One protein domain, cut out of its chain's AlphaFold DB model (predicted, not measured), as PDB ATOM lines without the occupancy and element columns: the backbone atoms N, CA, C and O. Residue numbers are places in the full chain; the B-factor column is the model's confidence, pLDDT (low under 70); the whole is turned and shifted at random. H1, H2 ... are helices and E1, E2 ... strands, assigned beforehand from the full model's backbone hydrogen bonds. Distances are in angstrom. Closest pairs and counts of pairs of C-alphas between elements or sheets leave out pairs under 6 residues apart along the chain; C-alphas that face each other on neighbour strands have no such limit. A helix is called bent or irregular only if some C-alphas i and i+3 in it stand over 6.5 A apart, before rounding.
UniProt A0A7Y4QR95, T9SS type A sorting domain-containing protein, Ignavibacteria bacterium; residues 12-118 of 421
ATOM      1  N   ASN A  12     216.769 115.480 229.685       93.19
ATOM      2  CA  ASN A  12     216.255 114.645 228.601       93.19
ATOM      3  C   ASN A  12     214.845 115.048 228.152       93.19
ATOM      4  O   ASN A  12     214.424 114.633 227.081       93.19
ATOM      5  N   THR A  13     214.107 115.857 228.915       93.31
ATOM      6  CA  THR A  13     212.776 116.329 228.505       93.31
ATOM      7  C   THR A  13     212.841 117.619 227.692       93.31
ATOM      8  O   THR A  13     211.808 118.108 227.245       93.31
ATOM      9  N   ILE A  14     214.031 118.202 227.517       94.69
ATOM     10  CA  ILE A  14     214.219 119.422 226.731       94.69
ATOM     11  C   ILE A  14     214.045 119.099 225.245       94.69
ATOM     12  O   ILE A  14     214.793 118.298 224.688       94.69
ATOM     13  N   THR A  15     213.080 119.765 224.612       95.94
ATOM     14  CA  THR A  15     212.827 119.712 223.160       95.94
ATOM     15  C   THR A  15     213.150 121.028 222.451       95.94
ATOM     16  O   THR A  15     213.195 121.083 221.225       95.94
ATOM     17  N   THR A  16     213.363 122.106 223.208       95.81
ATOM     18  CA  THR A  16     213.749 123.415 222.671       95.81
ATOM     19  C   THR A  16     215.228 123.401 222.284       95.81
ATOM     20  O   THR A  16     216.027 122.955 223.109       95.81
ATOM     21  N   PRO A  17     215.620 123.903 221.096       96.62
ATOM     22  CA  PRO A  17     217.024 124.056 220.723       96.62
ATOM     23  C   PRO A  17     217.847 124.767 221.804       96.62
ATOM     24  O   PRO A  17     217.379 125.744 222.391       96.62
ATOM     25  N   VAL A  18     219.074 124.303 222.053       95.94
ATOM     26  CA  VAL A  18     219.923 124.819 223.141       95.94
ATOM     27  C   VAL A  18     221.272 125.305 222.613       95.94
ATOM     28  O   VAL A  18     222.033 124.536 222.031       95.94
ATOM     29  N   LEU A  19     221.603 126.562 222.892       95.88
ATOM     30  CA  LEU A  19     222.946 127.111 222.721       95.88
ATOM     31  C   LEU A  19     223.549 127.345 224.110       95.88
ATOM     32  O   LEU A  19     222.906 127.967 224.953       95.88
ATOM     33  N   ILE A  20     224.745 126.813 224.372       94.06
ATOM     34  CA  ILE A  20     225.447 127.009 225.652       94.06
ATOM     35  C   ILE A  20     226.761 127.724 225.399       94.06
ATOM     36  O   ILE A  20     227.604 127.208 224.678       94.06
ATOM     37  N   GLU A  21     226.965 128.849 226.060       92.56
ATOM     38  CA  GLU A  21     228.218 129.588 226.039       92.56
ATOM     39  C   GLU A  21     228.694 129.776 227.479       92.56
ATOM     40  O   GLU A  21     227.916 130.172 228.352       92.56
ATOM     41  N   ALA A  22     229.948 129.433 227.743       93.31
ATOM     42  CA  ALA A  22     230.598 129.676 229.023       93.31
ATOM     43  C   ALA A  22     232.121 129.671 228.848       93.31
ATOM     44  O   ALA A  22     232.626 129.503 227.743       93.31
ATOM     45  N   ALA A  23     232.861 129.799 229.948       92.69
ATOM     46  CA  ALA A  23     234.303 129.586 229.980       92.69
ATOM     47  C   ALA A  23     234.668 128.420 230.901       92.69
ATOM     48  O   ALA A  23     233.971 128.135 231.879       92.69
ATOM     49  N   TRP A  24     235.796 127.767 230.619       93.81
ATOM     50  CA  TRP A  24     236.278 126.625 231.401       93.81
ATOM     51  C   TRP A  24     236.402 126.917 232.899       93.81
ATOM     52  O   TRP A  24     236.027 126.098 233.738       93.81
ATOM     53  N   GLN A  25     236.953 128.086 233.223       88.88
ATOM     54  CA  GLN A  25     237.274 128.496 234.589       88.88
ATOM     55  C   GLN A  25     236.401 129.661 235.068       88.88
ATOM     56  O   GLN A  25     236.800 130.401 235.974       88.88
ATOM     57  N   ASP A  26     235.206 129.822 234.489       88.31
ATOM     58  CA  ASP A  26     234.214 130.750 235.023       88.31
ATOM     59  C   ASP A  26     233.819 130.317 236.442       88.31
ATOM     60  O   ASP A  26     233.613 129.144 236.750       88.31
ATOM     61  N   LYS A  27     233.759 131.285 237.353       82.44
ATOM     62  CA  LYS A  27     233.460 131.045 238.766       82.44
ATOM     63  C   LYS A  27     231.965 130.906 239.042       82.44
ATOM     64  O   LYS A  27     231.595 130.433 240.114       82.44
ATOM     65  N   PHE A  28     231.122 131.315 238.102       85.31
ATOM     66  CA  PHE A  28     229.669 131.204 238.155       85.31
ATOM     67  C   PHE A  28     229.139 130.036 237.317       85.31
ATOM     68  O   PHE A  28     227.981 129.652 237.486       85.31
ATOM     69  N   PHE A  29     229.977 129.427 236.471       89.25
ATOM     70  CA  PHE A  29     229.616 128.267 235.662       89.25
ATOM     71  C   PHE A  29     230.342 126.998 236.121       89.25
ATOM     72  O   PHE A  29     231.548 126.978 236.343       89.25
ATOM     73  N   ASN A  30     229.603 125.893 236.243       90.50
ATOM     74  CA  ASN A  30     230.180 124.599 236.594       90.50
ATOM     75  C   ASN A  30     230.476 123.775 235.333       90.50
ATOM     76  O   ASN A  30     229.674 122.922 234.938       90.50
ATOM     77  N   ALA A  31     231.647 124.002 234.736       93.75
ATOM     78  CA  ALA A  31     232.089 123.278 233.547       93.75
ATOM     79  C   ALA A  31     232.219 121.756 233.771       93.75
ATOM     80  O   ALA A  31     231.906 120.983 232.870       93.75
ATOM     81  N   ASP A  32     232.574 121.294 234.978       91.94
ATOM     82  CA  ASP A  32     232.620 119.853 235.294       91.94
ATOM     83  C   ASP A  32     231.220 119.219 235.259       91.94
ATOM     84  O   ASP A  32     231.009 118.169 234.650       91.94
ATOM     85  N   GLY A  33     230.234 119.889 235.862       91.94
ATOM     86  CA  GLY A  33     228.834 119.460 235.818       91.94
ATOM     87  C   GLY A  33     228.277 119.435 234.393       91.94
ATOM     88  O   GLY A  33     227.592 118.481 234.021       91.94
ATOM     89  N   TRP A  34     228.619 120.441 233.579       93.00
ATOM     90  CA  TRP A  34     228.305 120.447 232.150       93.00
ATOM     91  C   TRP A  34     228.924 119.234 231.446       93.00
ATOM     92  O   TRP A  34     228.192 118.445 230.848       93.00
ATOM     93  N   MET A  35     230.234 119.005 231.601       91.06
ATOM     94  CA  MET A  35     230.928 117.876 230.975       91.06
ATOM     95  C   MET A  35     230.284 116.537 231.323       91.06
ATOM     96  O   MET A  35     230.206 115.667 230.461       91.06
ATOM     97  N   LEU A  36     229.828 116.354 232.565       91.31
ATOM     98  CA  LEU A  36     229.246 115.105 233.065       91.31
ATOM     99  C   LEU A  36     227.806 114.843 232.607       91.31
ATOM    100  O   LEU A  36     227.343 113.703 232.706       91.31
ATOM    101  N   HIS A  37     227.075 115.869 232.169       93.19
ATOM    102  CA  HIS A  37     225.623 115.765 231.988       93.19
ATOM    103  C   HIS A  37     225.101 116.287 230.650       93.19
ATOM    104  O   HIS A  37     223.933 116.054 230.345       93.19
ATOM    105  N   ILE A  38     225.922 116.960 229.839       92.31
ATOM    106  CA  ILE A  38     225.467 117.613 228.606       92.31
ATOM    107  C   ILE A  38     224.876 116.653 227.562       92.31
ATOM    108  O   ILE A  38     223.988 117.021 226.798       92.31
ATOM    109  N   ASP A  39     225.310 115.397 227.547       91.69
ATOM    110  CA  ASP A  39     224.758 114.334 226.700       91.69
ATOM    111  C   ASP A  39     223.313 113.957 227.036       91.69
ATOM    112  O   ASP A  39     222.624 113.378 226.200       91.69
ATOM    113  N   LYS A  40     222.820 114.324 228.225       93.88
ATOM    114  CA  LYS A  40     221.410 114.135 228.574       93.88
ATOM    115  C   LYS A  40     220.490 115.043 227.755       93.88
ATOM    116  O   LYS A  40     219.335 114.671 227.558       93.88
ATOM    117  N   VAL A  41     220.993 116.164 227.224       93.62
ATOM    118  CA  VAL A  41     220.288 116.992 226.229       93.62
ATOM    119  C   VAL A  41     220.336 116.275 224.876       93.62
ATOM    120  O   VAL A  41     221.203 116.523 224.032       93.62
ATOM    121  N   SER A  42     219.418 115.324 224.723       91.50
ATOM    122  CA  SER A  42     219.354 114.367 223.609       91.50
ATOM    123  C   SER A  42     218.135 114.565 222.706       91.50
ATOM    124  O   SER A  42     218.184 114.184 221.542       91.50
ATOM    125  N   ASN A  43     217.080 115.212 223.211       94.56
ATOM    126  CA  ASN A  43     215.823 115.443 222.492       94.56
ATOM    127  C   ASN A  43     215.726 116.835 221.838       94.56
ATOM    128  O   ASN A  43     214.669 117.207 221.333       94.56
ATOM    129  N   ALA A  44     216.823 117.596 221.826       94.50
ATOM    130  CA  ALA A  44     216.905 118.912 221.205       94.50
ATOM    131  C   ALA A  44     218.222 119.082 220.433       94.50
ATOM    132  O   ALA A  44     219.268 118.607 220.900       94.50
ATOM    133  N   PRO A  45     218.210 119.793 219.288       94.25
ATOM    134  CA  PRO A  45     219.444 120.214 218.643       94.25
ATOM    135  C   PRO A  45     220.184 121.176 219.575       94.25
ATOM    136  O   PRO A  45     219.580 122.006 220.258       94.25
ATOM    137  N   MET A  46     221.503 121.037 219.647       95.31
ATOM    138  CA  MET A  46     222.307 121.834 220.564       95.31
ATOM    139  C   MET A  46     223.704 122.043 220.005       95.31
ATOM    140  O   MET A  46     224.236 121.152 219.350       95.31
ATOM    141  N   SER A  47     224.284 123.197 220.319       96.06
ATOM    142  CA  SER A  47     225.714 123.471 220.213       96.06
ATOM    143  C   SER A  47     226.193 124.126 221.508       96.06
ATOM    144  O   SER A  47     225.417 124.763 222.220       96.06
ATOM    145  N   SER A  48     227.468 123.964 221.833       95.62
ATOM    146  CA  SER A  48     228.069 124.572 223.021       95.62
ATOM    147  C   SER A  48     229.476 125.074 222.755       95.62
ATOM    148  O   SER A  48     230.173 124.438 221.971       95.62
ATOM    149  N   TYR A  49     229.879 126.125 223.463       95.19
ATOM    150  CA  TYR A  49     231.216 126.699 223.461       95.19
ATOM    151  C   TYR A  49     231.747 126.866 224.893       95.19
ATOM    152  O   TYR A  49     231.021 127.359 225.763       95.19
ATOM    153  N   LEU A  50     232.997 126.452 225.132       95.19
ATOM    154  CA  LEU A  50     233.747 126.746 226.358       95.19
ATOM    155  C   LEU A  50     235.023 127.543 226.062       95.19
ATOM    156  O   LEU A  50     236.002 126.986 225.567       95.19
ATOM    157  N   GLY A  51     235.008 128.820 226.427       94.25
ATOM    158  CA  GLY A  51     236.099 129.769 226.229       94.25
ATOM    159  C   GLY A  51     237.295 129.606 227.171       94.25
ATOM    160  O   GLY A  51     237.237 128.923 228.205       94.25
ATOM    161  N   ALA A  52     238.389 130.269 226.803       91.56
ATOM    162  CA  ALA A  52     239.703 130.226 227.449       91.56
ATOM    163  C   ALA A  52     239.892 131.282 228.553       91.56
ATOM    164  O   ALA A  52     240.860 131.213 229.319       91.56
ATOM    165  N   VAL A  53     238.977 132.246 228.657       86.06
ATOM    166  CA  VAL A  53     239.027 133.310 229.656       86.06
ATOM    167  C   VAL A  53     239.051 132.743 231.076       86.06
ATOM    168  O   VAL A  53     238.339 131.809 231.461       86.06
ATOM    169  N   ARG A  54     239.913 133.338 231.896       77.25
ATOM    170  CA  ARG A  54     240.097 132.931 233.282       77.25
ATOM    171  C   ARG A  54     239.127 133.683 234.184       77.25
ATOM    172  O   ARG A  54     239.456 134.728 234.738       77.25
ATOM    173  N   GLY A  55     237.946 133.112 234.386       80.12
ATOM    174  CA  GLY A  55     236.899 133.690 235.223       80.12
ATOM    175  C   GLY A  55     235.671 134.065 234.404       80.12
ATOM    176  O   GLY A  55     235.348 133.386 233.439       80.12
ATOM    177  N   HIS A  56     234.965 135.108 234.836       83.44
ATOM    178  CA  HIS A  56     233.744 135.560 234.179       83.44
ATOM    179  C   HIS A  56     234.076 136.664 233.174       83.44
ATOM    180  O   HIS A  56     234.543 137.731 233.579       83.44
ATOM    181  N   GLY A  57     233.870 136.398 231.889       81.94
ATOM    182  CA  GLY A  57     234.195 137.327 230.812       81.94
ATOM    183  C   GLY A  57     234.117 136.659 229.445       81.94
ATOM    184  O   GLY A  57     233.540 135.582 229.313       81.94
ATOM    185  N   SER A  58     234.734 137.301 228.459       77.88
ATOM    186  CA  SER A  58     234.816 136.823 227.078       77.88
ATOM    187  C   SER A  58     236.272 136.624 226.676       77.88
ATOM    188  O   SER A  58     237.173 137.256 227.241       77.88
ATOM    189  N   ASP A  59     236.500 135.749 225.703       82.75
ATOM    190  CA  ASP A  59     237.817 135.593 225.099       82.75
ATOM    191  C   ASP A  59     238.228 136.872 224.370       82.75
ATOM    192  O   ASP A  59     237.409 137.565 223.777       82.75
ATOM    193  N   ILE A  60     239.513 137.220 224.445       81.00
ATOM    194  CA  ILE A  60     240.036 138.444 223.829       81.00
ATOM    195  C   ILE A  60     240.755 138.050 222.541       81.00
ATOM    196  O   ILE A  60     241.969 137.836 222.534       81.00
ATOM    197  N   SER A  61     240.000 137.913 221.451       86.06
ATOM    198  CA  SER A  61     240.532 137.559 220.132       86.06
ATOM    199  C   SER A  61     239.573 137.992 219.030       86.06
ATOM    200  O   SER A  61     238.479 137.456 218.926       86.06
ATOM    201  N   LEU A  62     240.014 138.887 218.140       86.75
ATOM    202  CA  LEU A  62     239.182 139.363 217.026       86.75
ATOM    203  C   LEU A  62     238.692 138.216 216.128       86.75
ATOM    204  O   LEU A  62     237.556 138.229 215.667       86.75
ATOM    205  N   THR A  63     239.553 137.230 215.859       87.06
ATOM    206  CA  THR A  63     239.180 136.066 215.045       87.06
ATOM    207  C   THR A  63     238.120 135.223 215.746       87.06
ATOM    208  O   THR A  63     237.174 134.778 215.099       87.06
ATOM    209  N   GLU A  64     238.261 135.040 217.061       90.31
ATOM    210  CA  GLU A  64     237.287 134.289 217.850       90.31
ATOM    211  C   GLU A  64     235.966 135.050 217.948       90.31
ATOM    212  O   GLU A  64     234.920 134.446 217.769       90.31
ATOM    213  N   ASP A  65     236.000 136.373 218.125       90.44
ATOM    214  CA  ASP A  65     234.808 137.221 218.174       90.44
ATOM    215  C   ASP A  65     233.985 137.103 216.884       90.44
ATOM    216  O   ASP A  65     232.762 136.967 216.926       90.44
ATOM    217  N   VAL A  66     234.647 137.115 215.721       92.44
ATOM    218  CA  VAL A  66     233.979 136.950 214.421       92.44
ATOM    219  C   VAL A  66     233.353 135.562 214.302       92.44
ATOM    220  O   VAL A  66     232.171 135.461 213.966       92.44
ATOM    221  N   TRP A  67     234.115 134.507 214.602       93.38
ATOM    222  CA  TRP A  67     233.607 133.135 214.565       93.38
ATOM    223  C   TRP A  67     232.431 132.950 215.528       93.38
ATOM    224  O   TRP A  67     231.404 132.381 215.163       93.38
ATOM    225  N   HIS A  68     232.555 133.479 216.742       91.88
ATOM    226  CA  HIS A  68     231.568 133.352 217.799       91.88
ATOM    227  C   HIS A  68     230.264 134.073 217.436       91.88
ATOM    228  O   HIS A  68     229.179 133.508 217.587       91.88
ATOM    229  N   MET A  69     230.353 135.273 216.853       92.56
ATOM    230  CA  MET A  69     229.188 135.987 216.327       92.56
ATOM    231  C   MET A  69     228.517 135.237 215.173       92.56
ATOM    232  O   MET A  69     227.289 135.180 215.115       92.56
ATOM    233  N   GLU A  70     229.289 134.648 214.257       94.81
ATOM    234  CA  GLU A  70     228.742 133.827 213.174       94.81
ATOM    235  C   GLU A  70     228.054 132.564 213.715       94.81
ATOM    236  O   GLU A  70     226.928 132.255 213.325       94.81
ATOM    237  N   TRP A  71     228.688 131.870 214.661       95.06
ATOM    238  CA  TRP A  71     228.150 130.700 215.351       95.06
ATOM    239  C   TRP A  71     226.822 131.006 216.056       95.06
ATOM    240  O   TRP A  71     225.831 130.295 215.854       95.06
ATOM    241  N   PHE A  72     226.775 132.104 216.813       94.94
ATOM    242  CA  PHE A  72     225.580 132.578 217.505       94.94
ATOM    243  C   PHE A  72     224.468 132.941 216.512       94.94
ATOM    244  O   PHE A  72     223.340 132.459 216.630       94.94
ATOM    245  N   ASN A  73     224.782 133.724 215.477       96.44
ATOM    246  CA  ASN A  73     223.817 134.113 214.447       96.44
ATOM    247  C   ASN A  73     223.255 132.898 213.700       96.44
ATOM    248  O   ASN A  73     222.040 132.796 213.537       96.44
ATOM    249  N   ASN A  74     224.105 131.945 213.313       97.12
ATOM    250  CA  ASN A  74     223.694 130.724 212.621       97.12
ATOM    251  C   ASN A  74     222.699 129.894 213.447       97.12
ATOM    252  O   ASN A  74     221.747 129.346 212.880       97.12
ATOM    253  N   PHE A  75     222.870 129.842 214.774       97.38
ATOM    254  CA  PHE A  75     221.909 129.203 215.674       97.38
ATOM    255  C   PHE A  75     220.534 129.875 215.612       97.38
ATOM    256  O   PHE A  75     219.528 129.192 215.406       97.38
ATOM    257  N   PHE A  76     220.459 131.201 215.759       96.88
ATOM    258  CA  PHE A  76     219.167 131.894 215.747       96.88
ATOM    259  C   PHE A  76     218.535 131.905 214.354       96.88
ATOM    260  O   PHE A  76     217.352 131.588 214.245       96.88
ATOM    261  N   PHE A  77     219.307 132.168 213.291       97.75
ATOM    262  CA  PHE A  77     218.881 132.069 211.883       97.75
ATOM    263  C   PHE A  77     218.171 130.749 211.593       97.75
ATOM    264  O   PHE A  77     217.076 130.753 211.021       97.75
ATOM    265  N   GLN A  78     218.717 129.634 212.073       97.06
ATOM    266  CA  GLN A  78     218.081 128.339 211.876       97.06
ATOM    267  C   GLN A  78     216.894 128.087 212.809       97.06
ATOM    268  O   GLN A  78     215.856 127.607 212.359       97.06
ATOM    269  N   THR A  79     217.013 128.409 214.096       96.56
ATOM    270  CA  THR A  79     215.999 128.034 215.099       96.56
ATOM    271  C   THR A  79     214.779 128.953 215.131       96.56
ATOM    272  O   THR A  79     213.685 128.481 215.437       96.56
ATOM    273  N   LEU A  80     214.937 130.239 214.807       96.56
ATOM    274  CA  LEU A  80     213.856 131.232 214.822       96.56
ATOM    275  C   LEU A  80     213.298 131.534 213.433       96.56
ATOM    276  O   LEU A  80     212.094 131.736 213.295       96.56
ATOM    277  N   TRP A  81     214.155 131.576 212.409       95.69
ATOM    278  CA  TRP A  81     213.764 131.992 211.057       95.69
ATOM    279  C   TRP A  81     213.733 130.843 210.041       95.69
ATOM    280  O   TRP A  81     213.362 131.063 208.889       95.69
ATOM    281  N   GLY A  82     214.091 129.619 210.444       93.19
ATOM    282  CA  GLY A  82     214.055 128.439 209.576       93.19
ATOM    283  C   GLY A  82     215.069 128.472 208.429       93.19
ATOM    284  O   GLY A  82     214.905 127.746 207.450       93.19
ATOM    285  N   MET A  83     216.102 129.314 208.517       96.88
ATOM    286  CA  MET A  83     217.175 129.357 207.523       96.88
ATOM    287  C   MET A  83     218.071 128.126 207.666       96.88
ATOM    288  O   MET A  83     218.458 127.764 208.774       96.88
ATOM    289  N   GLN A  84     218.460 127.502 206.557       94.50
ATOM    290  CA  GLN A  84     219.454 126.434 206.620       94.50
ATOM    291  C   GLN A  84     220.839 127.041 206.883       94.50
ATOM    292  O   GLN A  84     221.342 127.806 206.060       94.50
ATOM    293  N   THR A  85     221.451 126.697 208.015       95.56
ATOM    294  CA  THR A  85     222.815 127.102 208.386       95.56
ATOM    295  C   THR A  85     223.629 125.857 208.772       95.56
ATOM    296  O   THR A  85     223.055 124.781 208.952       95.56
ATOM    297  N   PRO A  86     224.968 125.938 208.886       92.31
ATOM    298  CA  PRO A  86     225.783 124.773 209.236       92.31
ATOM    299  C   PRO A  86     225.783 124.433 210.743       92.31
ATOM    300  O   PRO A  86     226.468 123.492 211.149       92.31
ATOM    301  N   ILE A  87     225.047 125.170 211.595       94.44
ATOM    302  CA  ILE A  87     225.179 125.128 213.071       94.44
ATOM    303  C   ILE A  87     224.991 123.738 213.689       94.44
ATOM    304  O   ILE A  87     225.682 123.413 214.653       94.44
ATOM    305  N   PHE A  88     224.087 122.919 213.146       93.00
ATOM    306  CA  PHE A  88     223.812 121.569 213.656       93.00
ATOM    307  C   PHE A  88     224.474 120.451 212.835       93.00
ATOM    308  O   PHE A  88     224.434 119.295 213.253       93.00
ATOM    309  N   ASP A  89     225.127 120.793 211.720       90.81
ATOM    310  CA  ASP A  89     225.905 119.854 210.900       90.81
ATOM    311  C   ASP A  89     227.377 119.786 211.349       90.81
ATOM    312  O   ASP A  89     228.067 118.772 211.164       90.81
ATOM    313  N   GLN A  90     227.874 120.852 211.981       92.31
ATOM    314  CA  GLN A  90     229.210 120.914 212.573       92.31
ATOM    315  C   GLN A  90     229.320 120.162 213.912       92.31
ATOM    316  O   GLN A  90     228.392 119.502 214.383       92.31
ATOM    317  N   ALA A  91     230.508 120.203 214.516       92.62
ATOM    318  CA  ALA A  91     230.740 119.653 215.845       92.62
ATOM    319  C   ALA A  91     229.871 120.351 216.911       92.62
ATOM    320  O   ALA A  91     229.669 121.562 216.889       92.62
ATOM    321  N   LYS A  92     229.361 119.565 217.864       93.12
ATOM    322  CA  LYS A  92     228.453 120.037 218.919       93.12
ATOM    323  C   LYS A  92     229.194 120.732 220.065       93.12
ATOM    324  O   LYS A  92     228.637 121.617 220.711       93.12
ATOM    325  N   TYR A  93     230.422 120.299 220.345       94.62
ATOM    326  CA  TYR A  93     231.212 120.736 221.493       94.62
ATOM    327  C   TYR A  93     232.406 121.549 221.006       94.62
ATOM    328  O   TYR A  93     233.421 120.972 220.641       94.62
ATOM    329  N   GLN A  94     232.257 122.866 220.974       95.81
ATOM    330  CA  GLN A  94     233.295 123.835 220.633       95.81
ATOM    331  C   GLN A  94     234.024 124.248 221.920       95.81
ATOM    332  O   GLN A  94     233.401 124.317 222.986       95.81
ATOM    333  N   TYR A  95     235.330 124.479 221.864       95.00
ATOM    334  CA  TYR A  95     236.099 124.897 223.035       95.00
ATOM    335  C   TYR A  95     237.422 125.560 222.659       95.00
ATOM    336  O   TYR A  95     238.002 125.290 221.615       95.00
ATOM    337  N   ALA A  96     237.931 126.391 223.562       95.12
ATOM    338  CA  ALA A  96     239.249 126.989 223.460       95.12
ATOM    339  C   ALA A  96     240.244 126.283 224.396       95.12
ATOM    340  O   ALA A  96     239.989 126.118 225.594       95.12
ATOM    341  N   SER A  97     241.392 125.888 223.850       95.06
ATOM    342  CA  SER A  97     242.511 125.269 224.563       95.06
ATOM    343  C   SER A  97     243.599 126.307 224.817       95.06
ATOM    344  O   SER A  97     244.198 126.834 223.880       95.06
ATOM    345  N   THR A  98     243.861 126.616 226.088       95.50
ATOM    346  CA  THR A  98     244.883 127.605 226.472       95.50
ATOM    347  C   THR A  98     246.299 127.078 226.230       95.50
ATOM    348  O   THR A  98     246.546 125.884 226.351       95.50
ATOM    349  N   HIS A  99     247.253 127.956 225.927       93.75
ATOM    350  CA  HIS A  99     248.672 127.620 225.785       93.75
ATOM    351  C   HIS A  99     249.555 128.864 225.951       93.75
ATOM    352  O   HIS A  99     249.089 129.999 225.856       93.75
ATOM    353  N   PHE A 100     250.858 128.675 226.175       90.25
ATOM    354  CA  PHE A 100     251.814 129.786 226.086       90.25
ATOM    355  C   PHE A 100     251.948 130.321 224.646       90.25
ATOM    356  O   PHE A 100     251.786 129.554 223.692       90.25
ATOM    357  N   PRO A 101     252.330 131.600 224.461       90.12
ATOM    358  CA  PRO A 101     252.675 132.578 225.497       90.12
ATOM    359  C   PRO A 101     251.454 133.141 226.244       90.12
ATOM    360  O   PRO A 101     250.314 132.987 225.823       90.12
ATOM    361  N   VAL A 102     251.704 133.816 227.369       84.19
ATOM    362  CA  VAL A 102     250.691 134.652 228.031       84.19
ATOM    363  C   VAL A 102     250.772 136.064 227.446       84.19
ATOM    364  O   VAL A 102     251.831 136.691 227.460       84.19
ATOM    365  N   VAL A 103     249.652 136.583 226.961       79.69
ATOM    366  CA  VAL A 103     249.499 137.934 226.418       79.69
ATOM    367  C   VAL A 103     249.322 138.932 227.563       79.69
ATOM    368  O   VAL A 103     248.528 138.720 228.484       79.69
ATOM    369  N   ASN A 104     250.090 140.027 227.522       74.19
ATOM    370  CA  ASN A 104     250.067 141.119 228.506       74.19
ATOM    371  C   ASN A 104     250.195 140.664 229.968       74.19
ATOM    372  O   ASN A 104     249.734 141.347 230.875       74.19
ATOM    373  N   ASN A 105     250.822 139.505 230.208       70.56
ATOM    374  CA  ASN A 105     250.944 138.896 231.535       70.56
ATOM    375  C   ASN A 105     249.588 138.606 232.228       70.56
ATOM    376  O   ASN A 105     249.565 138.359 233.434       70.56
ATOM    377  N   GLN A 106     248.483 138.617 231.475       71.50
ATOM    378  CA  GLN A 106     247.116 138.458 231.982       71.50
ATOM    379  C   GLN A 106     246.431 137.214 231.412       71.50
ATOM    380  O   GLN A 106     245.935 136.387 232.177       71.50
ATOM    381  N   TYR A 107     246.455 137.050 230.088       80.38
ATOM    382  CA  TYR A 107     245.630 136.062 229.390       80.38
ATOM    383  C   TYR A 107     246.496 135.027 228.692       80.38
ATOM    384  O   TYR A 107     247.497 135.376 228.072       80.38
ATOM    385  N   PHE A 108     246.128 133.753 228.767       88.19
ATOM    386  CA  PHE A 108     246.748 132.763 227.894       88.19
ATOM    387  C   PHE A 108     246.379 133.051 226.438       88.19
ATOM    388  O   PHE A 108     245.248 133.447 226.152       88.19
ATOM    389  N   SER A 109     247.316 132.818 225.519       91.31
ATOM    390  CA  SER A 109     246.929 132.514 224.144       91.31
ATOM    391  C   SER A 109     246.091 131.233 224.124       91.31
ATOM    392  O   SER A 109     246.179 130.403 225.032       91.31
ATOM    393  N   PHE A 110     245.253 131.071 223.107       94.38
ATOM    394  CA  PHE A 110     244.418 129.888 222.975       94.38
ATOM    395  C   PHE A 110     244.236 129.488 221.515       94.38
ATOM    396  O   PHE A 110     244.399 130.300 220.605       94.38
ATOM    397  N   THR A 111     243.885 128.221 221.321       91.75
ATOM    398  CA  THR A 111     243.502 127.644 220.033       91.75
ATOM    399  C   THR A 111     242.077 127.114 220.137       91.75
ATOM    400  O   THR A 111     241.739 126.456 221.119       91.75
ATOM    401  N   HIS A 112     241.252 127.414 219.139       93.69
ATOM    402  CA  HIS A 112     239.905 126.872 219.010       93.69
ATOM    403  C   HIS A 112     239.956 125.422 218.518       93.69
ATOM    404  O   HIS A 112     240.643 125.131 217.538       93.69
ATOM    405  N   ASP A 113     239.189 124.534 219.146       93.06
ATOM    406  CA  ASP A 113     238.983 123.158 218.699       93.06
ATOM    407  C   ASP A 113     237.535 122.699 218.952       93.06
ATOM    408  O   ASP A 113     236.722 123.391 219.571       93.06
ATOM    409  N   SER A 114     237.177 121.532 218.422       93.56
ATOM    410  CA  SER A 114     235.809 121.044 218.432       93.56
ATOM    411  C   SER A 114     235.707 119.523 218.480       93.56
ATOM    412  O   SER A 114     236.557 118.785 217.990       93.56
ATOM    413  N   SER A 115     234.599 119.021 219.024       92.06
ATOM    414  CA  SER A 115     234.299 117.594 219.047       92.06
ATOM    415  C   SER A 115     232.838 117.299 218.721       92.06
ATOM    416  O   SER A 115     231.903 117.982 219.149       92.06
ATOM    417  N   ARG A 116     232.624 116.212 217.973       91.31
ATOM    418  CA  ARG A 116     231.294 115.612 217.757       91.31
ATOM    419  C   ARG A 116     230.861 114.716 218.918       91.31
ATOM    420  O   ARG A 116     229.676 114.445 219.076       91.31
ATOM    421  N   THR A 117     231.813 114.259 219.726       89.69
ATOM    422  CA  THR A 117     231.571 113.409 220.896       89.69
ATOM    423  C   THR A 117     231.799 114.201 222.178       89.69
ATOM    424  O   THR A 117     232.549 115.174 222.193       89.69
ATOM    425  N   VAL A 118     231.146 113.809 223.271       89.38
ATOM    426  CA  VAL A 118     231.322 114.502 224.556       89.38
ATOM    427  C   VAL A 118     232.801 114.504 224.941       89.38
ATOM    428  O   VAL A 118     233.423 113.446 224.948       89.38
TER     429      VAL A 118
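What this domain is: This is residues 12 to 118 of the 421 residues of the protein "T9SS type A sorting domain-containing protein" of Ignavibacteria bacterium (UniProt A0A7Y4QR95). A four-stranded sheet has a helix along each face, long H2 on one and shorter H1 on the other, while the hairpin E3 and E4 runs on past E1 and E2 to make one end of the longest axis. The printed part has 107 residues, with E1, H1, E2, H2, E3, E4 along the chain; the mixed sheet has order E1, E2, E3, E4, and the class is mixed, helices and strands. It is compact, with a radius of gyration of the C-alphas of 14.5 A and spans of 43 by 28 by 22 A.

How they stand to each other: Inner strand E2, residues 46 to 51, is parallel to E1, residues 18 to 23, with N 49 and O 20 at 2.8 A, and to E3, residues 93 to 103, with N 94 and O 48 at 2.8 A. E3 and E4, residues 107 to 115, form an antiparallel hairpin, with N 97 and O 111 at 2.8 A. H2, residues 62 to 81, is on the sheet at a height of 10.5 A; the closest C-alphas of E1 and H2, Leu 19 and Phe 75, are 7.4 A apart. H1, residues 31 to 40, is on the opposite face at a height of 10.3 A; the closest C-alphas of E1 and H1, Ala 23 and Ala 31, are 7.6 A apart. E1, H1, E2 and E2, H2, E3 are strand-helix-strand units, parallel neighbour strands with a helix between, with right-handed and left-handed crossovers respectively. Every O i to N i+4 pair is within hydrogen-bond range in H2, but 4 of 6 in H1.

Where its parts are: E1 begins at C-alpha 18 (219.923, 124.819, 223.141) and, like E2, is short, 16.6 A against 16.9 A. H1 spans 14.9 A and is irregular, with C-alphas 36 and 39 7.8 A apart; H2 spans 27.1 A. E3 spans 25.6 A and bends by 88 degrees at residue 100; E4 spans 24.0 A and ends at C-alpha 115 (234.299, 117.594, 219.047).

The domain as a whole: The two C-alphas farthest apart, those of Thr 13 and Asn 104, are 44.8 A apart. The link H2 to E3, 11 residues, is long. The printed part has no cut, and no printed residue has a pLDDT under 70.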